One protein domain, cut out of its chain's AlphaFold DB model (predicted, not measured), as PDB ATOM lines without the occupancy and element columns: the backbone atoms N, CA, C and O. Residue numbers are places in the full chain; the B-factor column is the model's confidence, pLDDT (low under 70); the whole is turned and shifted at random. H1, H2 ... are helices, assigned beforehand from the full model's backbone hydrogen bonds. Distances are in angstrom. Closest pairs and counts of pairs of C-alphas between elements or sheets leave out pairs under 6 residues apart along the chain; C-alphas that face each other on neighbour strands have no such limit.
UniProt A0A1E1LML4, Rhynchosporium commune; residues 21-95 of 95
ATOM      1  N   ASP A  21      10.739 -10.552  32.138       95.94
ATOM      2  CA  ASP A  21      10.986 -10.927  30.739       95.94
ATOM      3  C   ASP A  21      10.547  -9.847  29.733       95.94
ATOM      4  O   ASP A  21      11.134  -9.726  28.661       95.94
ATOM      5  N   ASN A  22       9.545  -9.037  30.089       97.44
ATOM      6  CA  ASN A  22       9.030  -7.949  29.256       97.44
ATOM      7  C   ASN A  22       9.674  -6.595  29.586       97.44
ATOM      8  O   ASN A  22       9.722  -5.709  28.735       97.44
ATOM      9  N   THR A  23      10.149  -6.405  30.819       98.38
ATOM     10  CA  THR A  23      10.624  -5.101  31.308       98.38
ATOM     11  C   THR A  23      12.140  -4.960  31.333       98.38
ATOM     12  O   THR A  23      12.622  -3.827  31.378       98.38
ATOM     13  N   ARG A  24      12.894  -6.067  31.273       98.00
ATOM     14  CA  ARG A  24      14.362  -6.084  31.386       98.00
ATOM     15  C   ARG A  24      15.039  -5.143  30.391       98.00
ATOM     16  O   ARG A  24      15.871  -4.333  30.790       98.00
ATOM     17  N   ASP A  25      14.641  -5.227  29.125       97.19
ATOM     18  CA  ASP A  25      15.260  -4.485  28.017       97.19
ATOM     19  C   ASP A  25      14.365  -3.337  27.495       97.19
ATOM     20  O   ASP A  25      14.764  -2.566  26.621       97.19
ATOM     21  N   TRP A  26      13.182  -3.155  28.102       98.25
ATOM     22  CA  TRP A  26      12.103  -2.286  27.621       98.25
ATOM     23  C   TRP A  26      12.543  -0.862  27.266       98.25
ATOM     24  O   TRP A  26      12.235  -0.361  26.187       98.25
ATOM     25  N   PHE A  27      13.283  -0.195  28.154       98.31
ATOM     26  CA  PHE A  27      13.710   1.182  27.902       98.31
ATOM     27  C   PHE A  27      14.661   1.273  26.705       98.31
ATOM     28  O   PHE A  27      14.497   2.157  25.869       98.31
ATOM     29  N   GLY A  28      15.612   0.343  26.584       97.88
ATOM     30  CA  GLY A  28      16.535   0.300  25.448       97.88
ATOM     31  C   GLY A  28      15.817   0.005  24.131       97.88
ATOM     32  O   GLY A  28      16.106   0.636  23.112       97.88
ATOM     33  N   ASP A  29      14.833  -0.894  24.162       96.62
ATOM     34  CA  ASP A  29      14.019  -1.229  22.995       96.62
ATOM     35  C   ASP A  29      13.169  -0.048  22.519       96.62
ATOM     36  O   ASP A  29      13.085   0.201  21.311       96.62
ATOM     37  N   ILE A  30      12.600   0.733  23.443       97.75
ATOM     38  CA  ILE A  30      11.870   1.953  23.090       97.75
ATOM     39  C   ILE A  30      12.796   3.026  22.527       97.75
ATOM     40  O   ILE A  30      12.458   3.623  21.508       97.75
ATOM     41  N   GLU A  31      13.974   3.256  23.111       97.56
ATOM     42  CA  GLU A  31      14.940   4.202  22.536       97.56
ATOM     43  C   GLU A  31      15.325   3.814  21.101       97.56
ATOM     44  O   GLU A  31      15.368   4.661  20.202       97.56
ATOM     45  N   ASN A  32      15.523   2.517  20.854       95.06
ATOM     46  CA  ASN A  32      15.787   1.999  19.518       95.06
ATOM     47  C   ASN A  32      14.601   2.253  18.573       95.06
ATOM     48  O   ASN A  32      14.791   2.754  17.463       95.06
ATOM     49  N   ALA A  33      13.371   1.974  19.010       95.06
ATOM     50  CA  ALA A  33      12.168   2.204  18.211       95.06
ATOM     51  C   ALA A  33      11.946   3.698  17.901       95.06
ATOM     52  O   ALA A  33      11.653   4.051  16.756       95.06
ATOM     53  N   LEU A  34      12.160   4.584  18.878       95.62
ATOM     54  CA  LEU A  34      12.079   6.040  18.714       95.62
ATOM     55  C   LEU A  34      13.140   6.553  17.735       95.62
ATOM     56  O   LEU A  34      12.827   7.374  16.874       95.62
ATOM     57  N   SER A  35      14.366   6.019  17.778       94.00
ATOM     58  CA  SER A  35      15.416   6.376  16.808       94.00
ATOM     59  C   SER A  35      15.046   6.011  15.362       94.00
ATOM     60  O   SER A  35      15.533   6.624  14.412       94.00
ATOM     61  N   ARG A  36      14.133   5.045  15.193       91.00
ATOM     62  CA  ARG A  36      13.584   4.587  13.908       91.00
ATOM     63  C   ARG A  36      12.202   5.177  13.609       91.00
ATOM     64  O   ARG A  36      11.496   4.656  12.754       91.00
ATOM     65  N   SER A  37      11.858   6.288  14.266       91.38
ATOM     66  CA  SER A  37      10.641   7.077  14.030       91.38
ATOM     67  C   SER A  37       9.323   6.367  14.365       91.38
ATOM     68  O   SER A  37       8.313   6.644  13.721       91.38
ATOM     69  N   THR A  38       9.293   5.486  15.376       95.31
ATOM     70  CA  THR A  38       7.998   5.123  15.982       95.31
ATOM     71  C   THR A  38       7.355   6.367  16.599       95.31
ATOM     72  O   THR A  38       8.027   7.157  17.266       95.31
ATOM     73  N   GLY A  39       6.065   6.559  16.355       97.31
ATOM     74  CA  GLY A  39       5.249   7.623  16.926       97.31
ATOM     75  C   GLY A  39       4.318   7.135  18.032       97.31
ATOM     76  O   GLY A  39       3.665   7.963  18.666       97.31
ATOM     77  N   HIS A  40       4.249   5.823  18.281       98.62
ATOM     78  CA  HIS A  40       3.263   5.216  19.171       98.62
ATOM     79  C   HIS A  40       3.882   4.138  20.062       98.62
ATOM     80  O   HIS A  40       4.791   3.419  19.659       98.62
ATOM     81  N   ILE A  41       3.352   3.991  21.273       98.75
ATOM     82  CA  ILE A  41       3.711   2.926  22.214       98.75
ATOM     83  C   ILE A  41       2.418   2.314  22.744       98.75
ATOM     84  O   ILE A  41       1.526   3.037  23.188       98.75
ATOM     85  N   LEU A  42       2.313   0.990  22.718       98.81
ATOM     86  CA  LEU A  42       1.198   0.248  23.301       98.81
ATOM     87  C   LEU A  42       1.565  -0.256  24.700       98.81
ATOM     88  O   LEU A  42       2.701  -0.651  24.967       98.81
ATOM     89  N   ALA A  43       0.584  -0.246  25.596       98.56
ATOM     90  CA  ALA A  43       0.714  -0.795  26.941       98.56
ATOM     91  C   ALA A  43       0.143  -2.226  27.017       98.56
ATOM     92  O   ALA A  43      -0.035  -2.892  25.998       98.56
ATOM     93  N   PHE A  44      -0.132  -2.681  28.241       98.69
ATOM     94  CA  PHE A  44      -0.369  -4.080  28.609       98.69
ATOM     95  C   PHE A  44      -1.480  -4.770  27.813       98.69
ATOM     96  O   PHE A  44      -2.532  -4.181  27.557       98.69
ATOM     97  N   ASN A  45      -1.258  -6.042  27.473       98.25
ATOM     98  CA  ASN A  45      -2.160  -6.848  26.652       98.25
ATOM     99  C   ASN A  45      -3.124  -7.683  27.511       98.25
ATOM    100  O   ASN A  45      -2.695  -8.563  28.254       98.25
ATOM    101  N   GLY A  46      -4.425  -7.417  27.401       97.25
ATOM    102  CA  GLY A  46      -5.499  -8.077  28.153       97.25
ATOM    103  C   GLY A  46      -5.326  -8.068  29.668       97.25
ATOM    104  O   GLY A  46      -5.528  -9.099  30.307       97.25
ATOM    105  N   PRO A  47      -4.972  -6.938  30.298       97.50
ATOM    106  CA  PRO A  47      -4.704  -6.924  31.734       97.50
ATOM    107  C   PRO A  47      -5.909  -7.374  32.575       97.50
ATOM    108  O   PRO A  47      -5.728  -7.924  33.652       97.50
ATOM    109  N   ASN A  48      -7.137  -7.228  32.077       96.25
ATOM    110  CA  ASN A  48      -8.359  -7.648  32.760       96.25
ATOM    111  C   ASN A  48      -8.626  -9.171  32.738       96.25
ATOM    112  O   ASN A  48      -9.662  -9.600  33.243       96.25
ATOM    113  N   ALA A  49      -7.746  -9.979  32.141       95.50
ATOM    114  CA  ALA A  49      -7.898 -11.427  32.008       95.50
ATOM    115  C   ALA A  49      -6.625 -12.167  32.454       95.50
ATOM    116  O   ALA A  49      -5.519 -11.642  32.340       95.50
ATOM    117  N   CYS A  50      -6.786 -13.389  32.969       94.44
ATOM    118  CA  CYS A  50      -5.692 -14.212  33.513       94.44
ATOM    119  C   CYS A  50      -5.514 -15.561  32.807       94.44
ATOM    120  O   CYS A  50      -4.615 -16.335  33.128       94.44
ATOM    121  N   ASP A  51      -6.376 -15.848  31.844       90.81
ATOM    122  CA  ASP A  51      -6.352 -17.001  30.966       90.81
ATOM    123  C   ASP A  51      -5.754 -16.636  29.600       90.81
ATOM    124  O   ASP A  51      -5.526 -15.471  29.295       90.81
ATOM    125  N   GLY A  52      -5.455 -17.638  28.769       87.94
ATOM    126  CA  GLY A  52      -5.100 -17.416  27.360       87.94
ATOM    127  C   GLY A  52      -3.826 -16.602  27.109       87.94
ATOM    128  O   GLY A  52      -3.690 -16.035  26.028       87.94
ATOM    129  N   GLY A  53      -2.917 -16.526  28.089       92.06
ATOM    130  CA  GLY A  53      -1.718 -15.696  28.000       92.06
ATOM    131  C   GLY A  53      -2.105 -14.229  27.870       92.06
ATOM    132  O   GLY A  53      -1.925 -13.636  26.820       92.06
ATOM    133  N   GLN A  54      -2.702 -13.657  28.905       96.25
ATOM    134  CA  GLN A  54      -2.927 -12.220  29.010       96.25
ATOM    135  C   GLN A  54      -2.127 -11.679  30.200       96.25
ATOM    136  O   GLN A  54      -1.614 -12.454  31.012       96.25
ATOM    137  N   ALA A  55      -1.995 -10.359  30.308       97.38
ATOM    138  CA  ALA A  55      -1.125  -9.738  31.300       97.38
ATOM    139  C   ALA A  55      -1.579  -9.951  32.754       97.38
ATOM    140  O   ALA A  55      -0.740  -9.846  33.643       97.38
ATOM    141  N   CYS A  56      -2.861 -10.262  33.005       96.88
ATOM    142  CA  CYS A  56      -3.397 -10.568  34.338       96.88
ATOM    143  C   CYS A  56      -3.006  -9.531  35.406       96.88
ATOM    144  O   CYS A  56      -2.277  -9.815  36.357       96.88
ATOM    145  N   MET A  57      -3.491  -8.298  35.257       98.06
ATOM    146  CA  MET A  57      -3.174  -7.177  36.140       98.06
ATOM    147  C   MET A  57      -4.454  -6.563  36.714       98.06
ATOM    148  O   MET A  57      -5.411  -6.279  35.996       98.06
ATOM    149  N   SER A  58      -4.473  -6.273  38.016       96.81
ATOM    150  CA  SER A  58      -5.513  -5.397  38.567       96.81
ATOM    151  C   SER A  58      -5.364  -3.977  38.005       96.81
ATOM    152  O   SER A  58      -4.257  -3.572  37.639       96.81
ATOM    153  N   SER A  59      -6.447  -3.192  37.966       96.69
ATOM    154  CA  SER A  59      -6.397  -1.812  37.451       96.69
ATOM    155  C   SER A  59      -5.359  -0.965  38.192       96.69
ATOM    156  O   SER A  59      -4.557  -0.282  37.563       96.69
ATOM    157  N   GLN A  60      -5.299  -1.070  39.527       97.88
ATOM    158  CA  GLN A  60      -4.308  -0.342  40.325       97.88
ATOM    159  C   GLN A  60      -2.873  -0.775  39.989       97.88
ATOM    160  O   GLN A  60      -2.005   0.074  39.809       97.88
ATOM    161  N   HIS A  61      -2.636  -2.083  39.840       98.44
ATOM    162  CA  HIS A  61      -1.317  -2.590  39.472       98.44
ATOM    163  C   HIS A  61      -0.874  -2.077  38.095       98.44
ATOM    164  O   HIS A  61       0.247  -1.594  37.934       98.44
ATOM    165  N   ALA A  62      -1.780  -2.104  37.115       98.50
ATOM    166  CA  ALA A  62      -1.511  -1.571  35.788       98.50
ATOM    167  C   ALA A  62      -1.262  -0.058  35.805       98.50
ATOM    168  O   ALA A  62      -0.375   0.399  35.096       98.50
ATOM    169  N   VAL A  63      -1.968   0.729  36.622       98.50
ATOM    170  CA  VAL A  63      -1.697   2.174  36.765       98.50
ATOM    171  C   VAL A  63      -0.269   2.426  37.250       98.50
ATOM    172  O   VAL A  63       0.432   3.278  36.696       98.50
ATOM    173  N   ASP A  64       0.183   1.682  38.257       98.75
ATOM    174  CA  ASP A  64       1.524   1.853  38.818       98.75
ATOM    175  C   ASP A  64       2.609   1.422  37.819       98.75
ATOM    176  O   ASP A  64       3.582   2.153  37.600       98.75
ATOM    177  N   ALA A  65       2.397   0.306  37.117       98.75
ATOM    178  CA  ALA A  65       3.269  -0.124  36.027       98.75
ATOM    179  C   ALA A  65       3.272   0.875  34.855       98.75
ATOM    180  O   ALA A  65       4.329   1.173  34.299       98.75
ATOM    181  N   TYR A  66       2.120   1.448  34.493       98.81
ATOM    182  CA  TYR A  66       1.999   2.419  33.401       98.81
ATOM    183  C   TYR A  66       2.804   3.683  33.702       98.81
ATOM    184  O   TYR A  66       3.553   4.177  32.859       98.81
ATOM    185  N   ARG A  67       2.711   4.183  34.939       98.75
ATOM    186  CA  ARG A  67       3.518   5.314  35.419       98.75
ATOM    187  C   ARG A  67       5.011   5.023  35.348       98.75
ATOM    188  O   ARG A  67       5.781   5.896  34.961       98.75
ATOM    189  N   LYS A  68       5.417   3.808  35.714       98.75
ATOM    190  CA  LYS A  68       6.827   3.409  35.749       98.75
ATOM    191  C   LYS A  68       7.419   3.197  34.358       98.75
ATOM    192  O   LYS A  68       8.522   3.666  34.098       98.75
ATOM    193  N   TYR A  69       6.712   2.482  33.487       98.75
ATOM    194  CA  TYR A  69       7.277   1.972  32.238       98.75
ATOM    195  C   TYR A  69       6.782   2.692  30.982       98.75
ATOM    196  O   TYR A  69       7.490   2.677  29.982       98.75
ATOM    197  N   ILE A  70       5.611   3.337  31.004       98.75
ATOM    198  CA  ILE A  70       5.017   3.965  29.810       98.75
ATOM    199  C   ILE A  70       5.113   5.496  29.863       98.75
ATOM    200  O   ILE A  70       5.573   6.123  28.909       98.75
ATOM    201  N   MET A  71       4.754   6.119  30.993       98.50
ATOM    202  CA  MET A  71       4.786   7.585  31.143       98.50
ATOM    203  C   MET A  71       6.149   8.268  30.918       98.50
ATOM    204  O   MET A  71       6.128   9.435  30.517       98.50
ATOM    205  N   PRO A  72       7.323   7.627  31.104       98.56
ATOM    206  CA  PRO A  72       8.602   8.263  30.773       98.56
ATOM    207  C   PRO A  72       8.734   8.719  29.309       98.56
ATOM    208  O   PRO A  72       9.595   9.540  29.002       98.56
ATOM    209  N   PHE A  73       7.877   8.226  28.409       98.44
ATOM    210  CA  PHE A  73       7.895   8.561  26.983       98.44
ATOM    211  C   PHE A  73       6.867   9.630  26.569       98.44
ATOM    212  O   PHE A  73       6.704   9.897  25.375       98.44
ATOM    213  N   VAL A  74       6.186  10.278  27.527       98.06
ATOM    214  CA  VAL A  74       5.277  11.406  27.246       98.06
ATOM    215  C   VAL A  74       6.004  12.486  26.439       98.06
ATOM    216  O   VAL A  74       7.124  12.879  26.753       98.06
ATOM    217  N   GLY A  75       5.352  12.971  25.378       97.62
ATOM    218  CA  GLY A  75       5.901  13.999  24.487       97.62
ATOM    219  C   GLY A  75       6.908  13.479  23.457       97.62
ATOM    220  O   GLY A  75       7.327  14.244  22.593       97.62
ATOM    221  N   ARG A  76       7.272  12.191  23.515       97.94
ATOM    222  CA  ARG A  76       8.152  11.528  22.540       97.94
ATOM    223  C   ARG A  76       7.395  10.574  21.618       97.94
ATOM    224  O   ARG A  76       7.808  10.390  20.482       97.94
ATOM    225  N   ALA A  77       6.288  10.014  22.102       98.19
ATOM    226  CA  ALA A  77       5.337   9.207  21.345       98.19
ATOM    227  C   ALA A  77       3.925   9.360  21.933       98.19
ATOM    228  O   ALA A  77       3.755   9.790  23.080       98.19
ATOM    229  N   ALA A  78       2.906   8.992  21.162       98.56
ATOM    230  CA  ALA A  78       1.560   8.775  21.667       98.56
ATOM    231  C   ALA A  78       1.518   7.476  22.486       98.56
ATOM    232  O   ALA A  78       2.025   6.439  22.059       98.56
ATOM    233  N   LEU A  79       0.912   7.537  23.670       98.75
ATOM    234  CA  LEU A  79       0.891   6.424  24.616       98.75
ATOM    235  C   LEU A  79      -0.504   5.799  24.628       98.75
ATOM    236  O   LEU A  79      -1.478   6.434  25.032       98.75
ATOM    237  N   GLY A  80      -0.605   4.561  24.155       98.44
ATOM    238  CA  GLY A  80      -1.838   3.788  24.162       98.44
ATOM    239  C   GLY A  80      -2.219   3.362  25.576       98.44
ATOM    240  O   GLY A  80      -1.353   3.099  26.413       98.44
ATOM    241  N   ALA A  81      -3.519   3.285  25.848       98.12
ATOM    242  CA  ALA A  81      -4.024   2.650  27.059       98.12
ATOM    243  C   ALA A  81      -3.793   1.124  27.012       98.12
ATOM    244  O   ALA A  81      -3.565   0.577  25.927       98.12
ATOM    245  N   PRO A  82      -3.859   0.415  28.154       98.38
ATOM    246  CA  PRO A  82      -3.845  -1.043  28.149       98.38
ATOM    247  C   PRO A  82      -4.988  -1.620  27.298       98.38
ATOM    248  O   PRO A  82      -6.117  -1.123  27.327       98.38
ATOM    249  N   ALA A  83      -4.696  -2.671  26.536       98.19
ATOM    250  CA  ALA A  83      -5.627  -3.287  25.600       98.19
ATOM    251  C   ALA A  83      -6.517  -4.310  26.318       98.19
ATOM    252  O   ALA A  83      -6.150  -5.473  26.452       98.19
ATOM    253  N   VAL A  84      -7.679  -3.880  26.812       97.81
ATOM    254  CA  VAL A  84      -8.637  -4.766  27.498       97.81
ATOM    255  C   VAL A  84      -9.313  -5.754  26.545       97.81
ATOM    256  O   VAL A  84      -9.521  -5.466  25.366       97.81
ATOM    257  N   THR A  85      -9.688  -6.927  27.059       95.44
ATOM    258  CA  THR A  85     -10.467  -7.915  26.301       95.44
ATOM    259  C   THR A  85     -11.920  -7.462  26.119       95.44
ATOM    260  O   THR A  85     -12.410  -6.558  26.796       95.44
ATOM    261  N   ASN A  86     -12.652  -8.134  25.229       92.94
ATOM    262  CA  ASN A  86     -14.093  -7.932  25.045       92.94
ATOM    263  C   ASN A  86     -14.960  -8.667  26.090       92.94
ATOM    264  O   ASN A  86     -16.183  -8.697  25.948       92.94
ATOM    265  N   GLY A  87     -14.349  -9.314  27.089       84.19
ATOM    266  CA  GLY A  87     -15.071 -10.016  28.145       84.19
ATOM    267  C   GLY A  87     -15.873  -9.063  29.045       84.19
ATOM    268  O   GLY A  87     -15.605  -7.855  29.067       84.19
ATOM    269  N   PRO A  88     -16.849  -9.583  29.814       78.00
ATOM    270  CA  PRO A  88     -17.579  -8.785  30.796       78.00
ATOM    271  C   PRO A  88     -16.599  -8.066  31.733       78.00
ATOM    272  O   PRO A  88     -15.721  -8.698  32.316       78.00
ATOM    273  N   GLY A  89     -16.729  -6.744  31.847       86.44
ATOM    274  CA  GLY A  89     -15.864  -5.920  32.693       86.44
ATOM    275  C   GLY A  89     -14.572  -5.415  32.039       86.44
ATOM    276  O   GLY A  89     -13.814  -4.727  32.711       86.44
ATOM    277  N   GLY A  90     -14.309  -5.683  30.752       93.56
ATOM    278  CA  GLY A  90     -13.137  -5.122  30.059       93.56
ATOM    279  C   GLY A  90     -13.129  -3.590  30.059       93.56
ATOM    280  O   GLY A  90     -12.179  -2.967  30.526       93.56
ATOM    281  N   LEU A  91     -14.224  -2.964  29.617       95.19
ATOM    282  CA  LEU A  91     -14.353  -1.501  29.665       95.19
ATOM    283  C   LEU A  91     -14.471  -0.958  31.097       95.19
ATOM    284  O   LEU A  91     -14.006   0.149  31.348       95.19
ATOM    285  N   ASP A  92     -15.046  -1.724  32.028       95.00
ATOM    286  CA  ASP A  92     -15.116  -1.321  33.440       95.00
ATOM    287  C   ASP A  92     -13.734  -1.335  34.101       95.00
ATOM    288  O   ASP A  92     -13.442  -0.468  34.915       95.00
ATOM    289  N   TRP A  93     -12.860  -2.274  33.723       96.12
ATOM    290  CA  TRP A  93     -11.470  -2.324  34.179       96.12
ATOM    291  C   TRP A  93     -10.672  -1.099  33.717       96.12
ATOM    292  O   TRP A  93      -9.782  -0.650  34.440       96.12
ATOM    293  N   LEU A  94     -10.983  -0.584  32.517       96.12
ATOM    294  CA  LEU A  94     -10.301   0.551  31.881       96.12
ATOM    295  C   LEU A  94     -10.750   1.920  32.421       96.12
ATOM    296  O   LEU A  94     -10.054   2.912  32.204       96.12
ATOM    297  N   ARG A  95     -11.919   1.981  33.060       90.56
ATOM    298  CA  ARG A  95     -12.560   3.216  33.516       90.56
ATOM    299  C   ARG A  95     -11.872   3.832  34.734       90.56
ATOM    300  O   ARG A  95     -11.824   5.083  34.765       90.56
TER     301      ARG A  95
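This is residues 21 to 95 of the 95 residues of a protein of Rhynchosporium commune (UniProt A0A1E1LML4). With little regular structure, the domain is elongated: H2 lies along two long loop stretches running side by side, with H1 at one end and short H3 at the other. Residues 40 to 41 pair with 78 to 79, parallel, in those stretches. The printed part has 75 residues, with three named helices in the order H1, H2, H3, 26 residues in all, and no named strand: all helix. It is compact, radius of gyration of the C-alphas 13.0 A, spanning 39 by 24 by 19 A.

H1, residues 26 to 35, begins at C-alpha (12.103, -2.286, 27.621) and is 14.2 A long. H2, residues 59 to 69, is 15.1 A long. H3, residues 90 to 94, is 6.6 A long and ends at C-alpha (-10.301, 0.551, 31.881).

H1 and H2 are close but not clearly touching; their closest C-alphas, Phe 27 and Tyr 69, are 7.8 A apart. They run the same way at a steep tilt of 57 degrees. H2 and H3 are close but not clearly touching; their closest C-alphas, Ser 59 and Trp 93, are 6.1 A apart. H1 and H3 are apart. In H1, H2 and H3 every O i to N i+4 pair is within hydrogen-bond range.

The C-alphas farthest apart, Ser 35 and Pro 88, are 38.9 A apart. The printed part has no cut. Both links are long, 23 and 20 residues. No printed residue is under 70 in pLDDT.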